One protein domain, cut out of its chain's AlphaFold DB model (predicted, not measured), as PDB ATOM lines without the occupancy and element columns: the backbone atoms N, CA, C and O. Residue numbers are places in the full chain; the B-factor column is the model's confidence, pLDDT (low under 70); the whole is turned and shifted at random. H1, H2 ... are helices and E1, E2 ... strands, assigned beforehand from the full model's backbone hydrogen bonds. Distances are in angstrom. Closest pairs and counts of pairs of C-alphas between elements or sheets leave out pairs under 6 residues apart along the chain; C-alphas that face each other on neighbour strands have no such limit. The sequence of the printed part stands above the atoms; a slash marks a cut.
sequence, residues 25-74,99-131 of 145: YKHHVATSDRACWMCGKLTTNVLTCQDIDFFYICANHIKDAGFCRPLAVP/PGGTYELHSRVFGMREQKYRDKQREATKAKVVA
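What this domain is: This is residues 25 to 74 and 99 to 131 of the 145 residues of an uncharacterized protein of Catenaria anguillulae PL171 (UniProt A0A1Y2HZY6). What shape do these atoms make? A small body is built on one strongly twisted sheet of five strands, curled like part of a barrel, and most of the long helix H2, residues 111 to 131, sticks out from it as a free arm. The short helix H1 only grazes the sheet. What is it made of, and how large is it? The printed part has 83 residues, with the order E1, E2, E3, H1, E4, E5, H2 along it; the class is mixed, helices and strands, and the sheet runs E3, E2, E1, E5, E4, all antiparallel. The whole is loose, with a radius of gyration of the C-alphas of 15.6 A, and spans 48 by 32 by 21 A.

Where its parts are: Where are the first strands? E1 is residues 25 to 35, from C-alpha 25 at (-33.417, 46.481, -19.509), 18.4 A long, and bends by 111 degrees at residue 32. E2 is residues 42 to 49, 20.7 A long, and bends by 53 degrees at residue 45; E3 is residues 53 to 56, 10.3 A long. What follows? H1 is residues 59 to 62, 5.0 A, E4 is residues 68 to 70, 6.3 A, and E5 is residues 102 to 105, 10.0 A. H2 is residues 107 to 131, 35.4 A long, and ends with C-alpha 131 at (-5.889, 26.566, -3.307).

How they stand to each other: How do the first three strands pair? E1, E2 and E3 form a meander, each strand the antiparallel neighbour of the one before, and E1 and E2 are a hairpin, as are E2 and E3. N 28 and O 46 are 2.8 A apart, and N 55 and O 47 are 2.9 A apart, both within hydrogen-bond range. How do E5 and E4 join them? E1 pairs with E5 over its residues 25 to 26, with N 25 and O 103 at 2.8 A, and with E2 over its residues 26 to 35. E5 and E4 are antiparallel, with N 104 and O 69 at 2.9 A. Where are the helices? The closest C-alphas of H1 and E4 are those of Ile 62 and Cys 68, 5.5 A apart, while H1 and H2 are apart. H2 is not on the sheet, but only just, with 4 pairs of C-alphas within 10 A. In H2 every O i to N i+4 pair is within hydrogen-bond range; H1 is too short for such a pair, and its 1 pair of O i to N i+3 is not within range.

The domain as a whole: How far does it reach? The two C-alphas farthest apart, those of Pro 74 and Ala 131, are 49.3 A apart, and the outline is only just elongated. Without residues 111 to 131 the body spans 31 by 21 by 20 A. Where is the cut? Residues 75 to 98 are not printed, and C-alphas 74 and 99 are 17.3 A apart across it. Where is confidence low? Residues 72 to 74 and residue 99 have pLDDT under 70; the mean of the printed part is 86.0.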
ATOM      1  N   TYR A  25     -32.675  46.353 -20.755       88.50
ATOM      2  CA  TYR A  25     -33.417  46.481 -19.509       88.50
ATOM      3  C   TYR A  25     -34.875  46.793 -19.798       88.50
ATOM      4  O   TYR A  25     -35.186  47.709 -20.552       88.50
ATOM      5  N   LYS A  26     -35.783  46.052 -19.174       89.19
ATOM      6  CA  LYS A  26     -37.220  46.303 -19.271       89.19
ATOM      7  C   LYS A  26     -37.651  47.235 -18.154       89.19
ATOM      8  O   LYS A  26     -37.242  47.062 -17.007       89.19
ATOM      9  N   HIS A  27     -38.466  48.227 -18.490       89.19
ATOM     10  CA  HIS A  27     -39.049  49.133 -17.510       89.19
ATOM     11  C   HIS A  27     -40.336  48.561 -16.929       89.19
ATOM     12  O   HIS A  27     -41.286  48.257 -17.647       89.19
ATOM     13  N   HIS A  28     -40.353  48.464 -15.606       88.31
ATOM     14  CA  HIS A  28     -41.484  48.068 -14.791       88.31
ATOM     15  C   HIS A  28     -41.787  49.159 -13.764       88.31
ATOM     16  O   HIS A  28     -40.917  49.944 -13.379       88.31
ATOM     17  N   VAL A  29     -43.026  49.183 -13.287       89.38
ATOM     18  CA  VAL A  29     -43.430  50.004 -12.146       89.38
ATOM     19  C   VAL A  29     -43.631  49.059 -10.968       89.38
ATOM     20  O   VAL A  29     -44.470  48.163 -11.034       89.38
ATOM     21  N   ALA A  30     -42.814  49.210  -9.930       87.94
ATOM     22  CA  ALA A  30     -42.921  48.448  -8.696       87.94
ATOM     23  C   ALA A  30     -43.955  49.070  -7.755       87.94
ATOM     24  O   ALA A  30     -44.206  50.274  -7.778       87.94
ATOM     25  N   THR A  31     -44.523  48.233  -6.892       89.25
ATOM     26  CA  THR A  31     -45.481  48.654  -5.862       89.25
ATOM     27  C   THR A  31     -44.799  49.378  -4.697       89.25
ATOM     28  O   THR A  31     -45.433  50.183  -4.026       89.25
ATOM     29  N   SER A  32     -43.517  49.099  -4.452       88.81
ATOM     30  CA  SER A  32     -42.723  49.738  -3.403       88.81
ATOM     31  C   SER A  32     -41.856  50.864  -3.959       88.81
ATOM     32  O   SER A  32     -41.261  50.755  -5.035       88.81
ATOM     33  N   ASP A  33     -41.753  51.950  -3.199       90.31
ATOM     34  CA  ASP A  33     -40.798  53.014  -3.459       90.31
ATOM     35  C   ASP A  33     -39.413  52.656  -2.901       90.31
ATOM     36  O   ASP A  33     -39.253  52.091  -1.815       90.31
ATOM     37  N   ARG A  34     -38.370  52.972  -3.669       93.25
ATOM     38  CA  ARG A  34     -36.984  52.866  -3.210       93.25
ATOM     39  C   ARG A  34     -36.151  54.012  -3.755       93.25
ATOM     40  O   ARG A  34     -36.495  54.634  -4.758       93.25
ATOM     41  N   ALA A  35     -35.053  54.320  -3.073       93.19
ATOM     42  CA  ALA A  35     -34.169  55.406  -3.463       93.19
ATOM     43  C   ALA A  35     -33.558  55.157  -4.852       93.19
ATOM     44  O   ALA A  35     -33.024  54.084  -5.137       93.19
ATOM     45  N   CYS A  36     -33.623  56.170  -5.715       91.44
ATOM     46  CA  CYS A  36     -33.019  56.151  -7.035       91.44
ATOM     47  C   CYS A  36     -31.506  55.961  -6.916       91.44
ATOM     48  O   CYS A  36     -30.843  56.698  -6.190       91.44
ATOM     49  N   TRP A  37     -30.945  55.040  -7.694       89.81
ATOM     50  CA  TRP A  37     -29.515  54.739  -7.659       89.81
ATOM     51  C   TRP A  37     -28.616  55.932  -8.037       89.81
ATOM     52  O   TRP A  37     -27.491  56.023  -7.558       89.81
ATOM     53  N   MET A  38     -29.120  56.869  -8.849       87.31
ATOM     54  CA  MET A  38     -28.356  58.032  -9.321       87.31
ATOM     55  C   MET A  38     -28.456  59.257  -8.401       87.31
ATOM     56  O   MET A  38     -27.481  59.981  -8.244       87.31
ATOM     57  N   CYS A  39     -29.622  59.522  -7.801       90.44
ATOM     58  CA  CYS A  39     -29.844  60.752  -7.019       90.44
ATOM     59  C   CYS A  39     -30.460  60.553  -5.635       90.44
ATOM     60  O   CYS A  39     -30.755  61.537  -4.964       90.44
ATOM     61  N   GLY A  40     -30.739  59.319  -5.225       91.38
ATOM     62  CA  GLY A  40     -31.338  59.011  -3.928       91.38
ATOM     63  C   GLY A  40     -32.821  59.372  -3.781       91.38
ATOM     64  O   GLY A  40     -33.429  58.996  -2.786       91.38
ATOM     65  N   LYS A  41     -33.442  60.049  -4.758       91.50
ATOM     66  CA  LYS A  41     -34.881  60.376  -4.719       91.50
ATOM     67  C   LYS A  41     -35.729  59.108  -4.769       91.50
ATOM     68  O   LYS A  41     -35.443  58.232  -5.583       91.50
ATOM     69  N   LEU A  42     -36.780  59.028  -3.959       92.88
ATOM     70  CA  LEU A  42     -37.705  57.894  -3.980       92.88
ATOM     71  C   LEU A  42     -38.353  57.747  -5.362       92.88
ATOM     72  O   LEU A  42     -38.782  58.724  -5.979       92.88
ATOM     73  N   THR A  43     -38.365  56.522  -5.874       92.31
ATOM     74  CA  THR A  43     -38.930  56.168  -7.175       92.31
ATOM     75  C   THR A  43     -39.530  54.771  -7.121       92.31
ATOM     76  O   THR A  43     -39.034  53.895  -6.416       92.31
ATOM     77  N   THR A  44     -40.581  54.567  -7.906       93.12
ATOM     78  CA  THR A  44     -41.239  53.275  -8.129       93.12
ATOM     79  C   THR A  44     -40.865  52.661  -9.479       93.12
ATOM     80  O   THR A  44     -41.285  51.554  -9.796       93.12
ATOM     81  N   ASN A  45     -40.072  53.351 -10.309       90.88
ATOM     82  CA  ASN A  45     -39.662  52.809 -11.604       90.88
ATOM     83  C   ASN A  45     -38.460  51.881 -11.431       90.88
ATOM     84  O   ASN A  45     -37.424  52.290 -10.894       90.88
ATOM     85  N   VAL A  46     -38.597  50.661 -11.945       91.69
ATOM     86  CA  VAL A  46     -37.593  49.605 -11.868       91.69
ATOM     87  C   VAL A  46     -37.181  49.180 -13.270       91.69
ATOM     88  O   VAL A  46     -38.021  48.839 -14.098       91.69
ATOM     89  N   LEU A  47     -35.878  49.186 -13.537       90.00
ATOM     90  CA  LEU A  47     -35.295  48.567 -14.723       90.00
ATOM     91  C   LEU A  47     -34.771  47.178 -14.371       90.00
ATOM     92  O   LEU A  47     -33.954  47.051 -13.458       90.00
ATOM     93  N   THR A  48     -35.209  46.159 -15.108       89.44
ATOM     94  CA  THR A  48     -34.807  44.764 -14.883       89.44
ATOM     95  C   THR A  48     -34.104  44.175 -16.102       89.44
ATOM     96  O   THR A  48     -34.545  44.360 -17.238       89.44
ATOM     97  N   CYS A  49     -33.003  43.454 -15.886       85.81
ATOM     98  CA  CYS A  49     -32.331  42.678 -16.934       85.81
ATOM     99  C   CYS A  49     -32.382  41.196 -16.589       85.81
ATOM    100  O   CYS A  49     -31.681  40.763 -15.677       85.81
ATOM    101  N   GLN A  50     -33.221  40.450 -17.319       77.62
ATOM    102  CA  GLN A  50     -33.311  38.981 -17.267       77.62
ATOM    103  C   GLN A  50     -33.227  38.405 -15.840       77.62
ATOM    104  O   GLN A  50     -32.565  37.398 -15.623       77.62
ATOM    105  N   ASP A  51     -33.883  39.070 -14.880       75.38
ATOM    106  CA  ASP A  51     -33.952  38.694 -13.456       75.38
ATOM    107  C   ASP A  51     -32.652  38.817 -12.628       75.38
ATOM    108  O   ASP A  51     -32.668  38.646 -11.414       75.38
ATOM    109  N   ILE A  52     -31.518  39.172 -13.235       80.31
ATOM    110  CA  ILE A  52     -30.226  39.256 -12.531       80.31
ATOM    111  C   ILE A  52     -30.066  40.604 -11.822       80.31
ATOM    112  O   ILE A  52     -29.554  40.682 -10.705       80.31
ATOM    113  N   ASP A  53     -30.484  41.680 -12.485       84.31
ATOM    114  CA  ASP A  53     -30.242  43.044 -12.035       84.31
ATOM    115  C   ASP A  53     -31.534  43.855 -11.987       84.31
ATOM    116  O   ASP A  53     -32.279  43.900 -12.968       84.31
ATOM    117  N   PHE A  54     -31.741  44.560 -10.870       87.56
ATOM    118  CA  PHE A  54     -32.880  45.444 -10.621       87.56
ATOM    119  C   PHE A  54     -32.375  46.835 -10.239       87.56
ATOM    120  O   PHE A  54     -31.611  46.986  -9.282       87.56
ATOM    121  N   PHE A  55     -32.816  47.867 -10.956       88.81
ATOM    122  CA  PHE A  55     -32.425  49.247 -10.685       88.81
ATOM    123  C   PHE A  55     -33.619  50.146 -10.454       88.81
ATOM    124  O   PHE A  55     -34.455  50.313 -11.336       88.81
ATOM    125  N   TYR A  56     -33.626  50.818  -9.310       91.88
ATOM    126  CA  TYR A  56     -34.569  51.890  -9.036       91.88
ATOM    127  C   TYR A  56     -34.031  53.192  -9.615       91.88
ATOM    128  O   TYR A  56     -32.970  53.681  -9.213       91.88
ATOM    129  N   ILE A  57     -34.737  53.752 -10.590       91.75
ATOM    130  CA  ILE A  57     -34.316  54.962 -11.306       91.75
ATOM    131  C   ILE A  57     -35.504  55.912 -11.376       91.75
ATOM    132  O   ILE A  57     -36.630  55.478 -11.552       91.75
ATOM    133  N   CYS A  58     -35.320  57.212 -11.162       91.00
ATOM    134  CA  CYS A  58     -36.435  58.152 -11.275       91.00
ATOM    135  C   CYS A  58     -36.730  58.487 -12.744       91.00
ATOM    136  O   CYS A  58     -35.851  58.403 -13.600       91.00
ATOM    137  N   ALA A  59     -37.953  58.936 -13.039       87.75
ATOM    138  CA  ALA A  59     -38.363  59.277 -14.404       87.75
ATOM    139  C   ALA A  59     -37.455  60.328 -15.075       87.75
ATOM    140  O   ALA A  59     -37.316  60.331 -16.293       87.75
ATOM    141  N   ASN A  60     -36.802  61.193 -14.287       87.81
ATOM    142  CA  ASN A  60     -35.856  62.181 -14.803       87.81
ATOM    143  C   ASN A  60     -34.582  61.533 -15.372       87.81
ATOM    144  O   ASN A  60     -34.089  61.973 -16.400       87.81
ATOM    145  N   HIS A  61     -34.083  60.470 -14.733       87.69
ATOM    146  CA  HIS A  61     -32.908  59.727 -15.205       87.69
ATOM    147  C   HIS A  61     -33.247  58.697 -16.286       87.69
ATOM    148  O   HIS A  61     -32.391  58.378 -17.095       87.69
ATOM    149  N   ILE A  62     -34.491  58.206 -16.351       86.62
ATOM    150  CA  ILE A  62     -34.934  57.346 -17.466       86.62
ATOM    151  C   ILE A  62     -34.961  58.130 -18.788       86.62
ATOM    152  O   ILE A  62     -34.681  57.571 -19.843       86.62
ATOM    153  N   LYS A  63     -35.279  59.427 -18.737       83.75
ATOM    154  CA  LYS A  63     -35.269  60.322 -19.906       83.75
ATOM    155  C   LYS A  63     -33.874  60.846 -20.260       83.75
ATOM    156  O   LYS A  63     -33.716  61.464 -21.309       83.75
ATOM    157  N   ASP A  64     -32.887  60.648 -19.389       85.06
ATOM    158  CA  ASP A  64     -31.534  61.143 -19.611       85.06
ATOM    159  C   ASP A  64     -30.788  60.244 -20.602       85.06
ATOM    160  O   ASP A  64     -30.542  59.067 -20.333       85.06
ATOM    161  N   ALA A  65     -30.379  60.817 -21.734       74.12
ATOM    162  CA  ALA A  65     -29.650  60.103 -22.782       74.12
ATOM    163  C   ALA A  65     -28.255  59.622 -22.335       74.12
ATOM    164  O   ALA A  65     -27.690  58.712 -22.946       74.12
ATOM    165  N   GLY A  66     -27.698  60.224 -21.277       76.00
ATOM    166  CA  GLY A  66     -26.441  59.810 -20.660       76.00
ATOM    167  C   GLY A  66     -26.571  58.573 -19.770       76.00
ATOM    168  O   GLY A  66     -25.550  57.995 -19.398       76.00
ATOM    169  N   PHE A  67     -27.794  58.141 -19.450       80.31
ATOM    170  CA  PHE A  67     -28.055  57.005 -18.571       80.31
ATOM    171  C   PHE A  67     -28.885  55.908 -19.248       80.31
ATOM    172  O   PHE A  67     -28.471  54.747 -19.230       80.31
ATOM    173  N   CYS A  68     -30.005  56.267 -19.876       80.56
ATOM    174  CA  CYS A  68     -30.912  55.351 -20.559       80.56
ATOM    175  C   CYS A  68     -31.137  55.792 -22.004       80.56
ATOM    176  O   CYS A  68     -31.635  56.884 -22.274       80.56
ATOM    177  N   ARG A  69     -30.846  54.899 -22.949       83.44
ATOM    178  CA  ARG A  69     -31.247  55.067 -24.346       83.44
ATOM    179  C   ARG A  69     -32.485  54.207 -24.598       83.44
ATOM    180  O   ARG A  69     -32.408  52.994 -24.399       83.44
ATOM    181  N   PRO A  70     -33.631  54.792 -24.992       79.62
ATOM    182  CA  PRO A  70     -34.792  53.997 -25.361       79.62
ATOM    183  C   PRO A  70     -34.431  53.171 -26.595       79.62
ATOM    184  O   PRO A  70     -34.063  53.720 -27.636       79.62
ATOM    185  N   LEU A  71     -34.513  51.849 -26.474       76.19
ATOM    186  CA  LEU A  71     -34.306  50.960 -27.602       76.19
ATOM    187  C   LEU A  71     -35.632  50.913 -28.363       76.19
ATOM    188  O   LEU A  71     -36.561  50.203 -27.975       76.19
ATOM    189  N   ALA A  72     -35.748  51.729 -29.411       61.69
ATOM    190  CA  ALA A  72     -36.867  51.633 -30.334       61.69
ATOM    191  C   ALA A  72     -36.800  50.249 -30.985       61.69
ATOM    192  O   ALA A  72     -35.891  49.966 -31.759       61.69
ATOM    193  N   VAL A  73     -37.718  49.361 -30.616       48.44
ATOM    194  CA  VAL A  73     -37.810  48.036 -31.227       48.44
ATOM    195  C   VAL A  73     -38.380  48.219 -32.634       48.44
ATOM    196  O   VAL A  73     -39.527  48.637 -32.779       48.44
ATOM    197  N   PRO A  74     -37.622  47.852 -33.671       41.78
ATOM    198  CA  PRO A  74     -38.139  46.874 -34.607       41.78
ATOM    199  C   PRO A  74     -37.311  45.597 -34.477       41.78
ATOM    200  O   PRO A  74     -36.125  45.618 -34.153       41.78
ATOM    201  N   PRO A  99     -44.626  52.226 -19.902       62.81
ATOM    202  CA  PRO A  99     -44.384  51.096 -19.016       62.81
ATOM    203  C   PRO A  99     -44.296  49.829 -19.878       62.81
ATOM    204  O   PRO A  99     -45.175  49.571 -20.698       62.81
ATOM    205  N   GLY A 100     -43.193  49.087 -19.760       71.62
ATOM    206  CA  GLY A 100     -42.859  47.964 -20.644       71.62
ATOM    207  C   GLY A 100     -41.883  48.289 -21.783       71.62
ATOM    208  O   GLY A 100     -41.517  47.391 -22.542       71.62
ATOM    209  N   GLY A 101     -41.419  49.537 -21.899       82.25
ATOM    210  CA  GLY A 101     -40.338  49.909 -22.811       82.25
ATOM    211  C   GLY A 101     -39.031  49.174 -22.496       82.25
ATOM    212  O   GLY A 101     -38.737  48.853 -21.342       82.25
ATOM    213  N   THR A 102     -38.241  48.904 -23.536       86.69
ATOM    214  CA  THR A 102     -36.879  48.377 -23.388       86.69
ATOM    215  C   THR A 102     -35.878  49.522 -23.506       86.69
ATOM    216  O   THR A 102     -35.960  50.348 -24.412       86.69
ATOM    217  N   TYR A 103     -34.933  49.564 -22.577       87.88
ATOM    218  CA  TYR A 103     -33.916  50.592 -22.446       87.88
ATOM    219  C   TYR A 103     -32.536  49.949 -22.433       87.88
ATOM    220  O   TYR A 103     -32.319  48.910 -21.809       87.88
ATOM    221  N   GLU A 104     -31.591  50.588 -23.099       89.00
ATOM    222  CA  GLU A 104     -30.176  50.264 -23.017       89.00
ATOM    223  C   GLU A 104     -29.511  51.204 -22.003       89.00
ATOM    224  O   GLU A 104     -29.735  52.419 -22.041       89.00
ATOM    225  N   LEU A 105     -28.715  50.662 -21.075       87.81
ATOM    226  CA  LEU A 105     -27.932  51.498 -20.165       87.81
ATOM    227  C   LEU A 105     -26.702  52.046 -20.876       87.81
ATOM    228  O   LEU A 105     -26.116  51.405 -21.749       87.81
ATOM    229  N   HIS A 106     -26.254  53.221 -20.456       87.94
ATOM    230  CA  HIS A 106     -25.055  53.825 -21.015       87.94
ATOM    231  C   HIS A 106     -23.822  52.911 -20.888       87.94
ATOM    232  O   HIS A 106     -23.613  52.256 -19.860       87.94
ATOM    233  N   SER A 107     -22.957  52.928 -21.908       82.44
ATOM    234  CA  SER A 107     -21.787  52.042 -22.023       82.44
ATOM    235  C   SER A 107     -20.875  52.072 -20.796       82.44
ATOM    236  O   SER A 107     -20.373  51.040 -20.375       82.44
ATOM    237  N   ARG A 108     -20.701  53.238 -20.159       85.19
ATOM    238  CA  ARG A 108     -19.919  53.374 -18.916       85.19
ATOM    239  C   ARG A 108     -20.528  52.602 -17.740       85.19
ATOM    240  O   ARG A 108     -19.790  52.019 -16.949       85.19
ATOM    241  N   VAL A 109     -21.853  52.629 -17.601       86.06
ATOM    242  CA  VAL A 109     -22.572  51.948 -16.513       86.06
ATOM    243  C   VAL A 109     -22.528  50.440 -16.740       86.06
ATOM    244  O   VAL A 109     -22.174  49.691 -15.830       86.06
ATOM    245  N   PHE A 110     -22.815  50.014 -17.970       87.50
ATOM    246  CA  PHE A 110     -22.729  48.616 -18.372       87.50
ATOM    247  C   PHE A 110     -21.294  48.079 -18.227       87.50
ATOM    248  O   PHE A 110     -21.078  47.105 -17.510       87.50
ATOM    249  N   GLY A 111     -20.301  48.810 -18.740       87.94
ATOM    250  CA  GLY A 111     -18.876  48.476 -18.657       87.94
ATOM    251  C   GLY A 111     -18.352  48.322 -17.235       87.94
ATOM    252  O   GLY A 111     -17.603  47.391 -16.943       87.94
ATOM    253  N   MET A 112     -18.785  49.177 -16.304       87.50
ATOM    254  CA  MET A 112     -18.418  49.033 -14.894       87.50
ATOM    255  C   MET A 112     -18.950  47.724 -14.295       87.50
ATOM    256  O   MET A 112     -18.269  47.083 -13.490       87.50
ATOM    257  N   ARG A 113     -20.158  47.301 -14.685       86.00
ATOM    258  CA  ARG A 113     -20.730  46.022 -14.251       86.00
ATOM    259  C   ARG A 113     -19.996  44.842 -14.878       86.00
ATOM    260  O   ARG A 113     -19.656  43.901 -14.161       86.00
ATOM    261  N   GLU A 114     -19.719  44.902 -16.175       87.06
ATOM    262  CA  GLU A 114     -18.922  43.892 -16.877       87.06
ATOM    263  C   GLU A 114     -17.560  43.709 -16.208       87.06
ATOM    264  O   GLU A 114     -17.141  42.583 -15.940       87.06
ATOM    265  N   GLN A 115     -16.893  44.813 -15.871       88.75
ATOM    266  CA  GLN A 115     -15.615  44.795 -15.178       88.75
ATOM    267  C   GLN A 115     -15.734  44.140 -13.799       88.75
ATOM    268  O   GLN A 115     -14.992  43.204 -13.524       88.75
ATOM    269  N   LYS A 116     -16.710  44.539 -12.970       89.75
ATOM    270  CA  LYS A 116     -16.948  43.909 -11.657       89.75
ATOM    271  C   LYS A 116     -17.195  42.405 -11.766       89.75
ATOM    272  O   LYS A 116     -16.675  41.639 -10.957       89.75
ATOM    273  N   TYR A 117     -17.965  41.972 -12.764       88.88
ATOM    274  CA  TYR A 117     -18.195  40.551 -13.015       88.88
ATOM    275  C   TYR A 117     -16.892  39.831 -13.387       88.88
ATOM    276  O   TYR A 117     -16.572  38.784 -12.824       88.88
ATOM    277  N   ARG A 118     -16.100  40.410 -14.296       90.12
ATOM    278  CA  ARG A 118     -14.818  39.841 -14.732       90.12
ATOM    279  C   ARG A 118     -13.779  39.801 -13.613       90.12
ATOM    280  O   ARG A 118     -13.082  38.795 -13.498       90.12
ATOM    281  N   ASP A 119     -13.691  40.840 -12.788       92.06
ATOM    282  CA  ASP A 119     -12.800  40.879 -11.625       92.06
ATOM    283  C   ASP A 119     -13.178  39.793 -10.617       92.06
ATOM    284  O   ASP A 119     -12.325  38.979 -10.266       92.06
ATOM    285  N   LYS A 120     -14.467  39.660 -10.276       90.50
ATOM    286  CA  LYS A 120     -14.946  38.589  -9.388       90.50
ATOM    287  C   LYS A 120     -14.597  37.195  -9.920       90.50
ATOM    288  O   LYS A 120     -14.156  36.334  -9.161       90.50
ATOM    289  N   GLN A 121     -14.740  36.969 -11.227       89.81
ATOM    290  CA  GLN A 121     -14.367  35.694 -11.849       89.81
ATOM    291  C   GLN A 121     -12.854  35.464 -11.844       89.81
ATOM    292  O   GLN A 121     -12.395  34.343 -11.620       89.81
ATOM    293  N   ARG A 122     -12.057  36.515 -12.053       91.19
ATOM    294  CA  ARG A 122     -10.598  36.433 -11.974       91.19
ATOM    295  C   ARG A 122     -10.139  36.120 -10.554       91.19
ATOM    296  O   ARG A 122      -9.248  35.294 -10.398       91.19
ATOM    297  N   GLU A 123     -10.726  36.743  -9.540       93.31
ATOM    298  CA  GLU A 123     -10.442  36.454  -8.133       93.31
ATOM    299  C   GLU A 123     -10.849  35.033  -7.751       93.31
ATOM    300  O   GLU A 123     -10.049  34.329  -7.146       93.31
ATOM    301  N   ALA A 124     -12.019  34.561  -8.187       92.81
ATOM    302  CA  ALA A 124     -12.443  33.181  -7.963       92.81
ATOM    303  C   ALA A 124     -11.492  32.171  -8.628       92.81
ATOM    304  O   ALA A 124     -11.105  31.183  -8.007       92.81
ATOM    305  N   THR A 125     -11.066  32.419  -9.870       92.50
ATOM    306  CA  THR A 125     -10.080  31.571 -10.556       92.50
ATOM    307  C   THR A 125      -8.723  31.624  -9.867       92.50
ATOM    308  O   THR A 125      -8.120  30.579  -9.652       92.50
ATOM    309  N   LYS A 126      -8.248  32.806  -9.462       93.44
ATOM    310  CA  LYS A 126      -7.008  32.943  -8.686       93.44
ATOM    311  C   LYS A 126      -7.089  32.191  -7.365       93.44
ATOM    312  O   LYS A 126      -6.161  31.466  -7.055       93.44
ATOM    313  N   ALA A 127      -8.180  32.334  -6.617       93.00
ATOM    314  CA  ALA A 127      -8.382  31.637  -5.353       93.00
ATOM    315  C   ALA A 127      -8.368  30.117  -5.551       93.00
ATOM    316  O   ALA A 127      -7.713  29.415  -4.791       93.00
ATOM    317  N   LYS A 128      -9.001  29.615  -6.620       91.88
ATOM    318  CA  LYS A 128      -8.932  28.196  -7.004       91.88
ATOM    319  C   LYS A 128      -7.505  27.761  -7.337       91.88
ATOM    320  O   LYS A 128      -7.066  26.735  -6.843       91.88
ATOM    321  N   VAL A 129      -6.772  28.543  -8.131       92.94
ATOM    322  CA  VAL A 129      -5.373  28.239  -8.472       92.94
ATOM    323  C   VAL A 129      -4.495  28.238  -7.222       92.94
ATOM    324  O   VAL A 129      -3.732  27.301  -7.035       92.94
ATOM    325  N   VAL A 130      -4.629  29.239  -6.349       90.25
ATOM    326  CA  VAL A 130      -3.887  29.327  -5.081       90.25
ATOM    327  C   VAL A 130      -4.212  28.143  -4.172       90.25
ATOM    328  O   VAL A 130      -3.295  27.565  -3.604       90.25
ATOM    329  N   ALA A 131      -5.481  27.739  -4.080       88.81
ATOM    330  CA  ALA A 131      -5.889  26.566  -3.307       88.81
ATOM    331  C   ALA A 131      -5.345  25.244  -3.883       88.81
ATOM    332  O   ALA A 131      -5.105  24.308  -3.127       88.81
TER     333      ALA A 131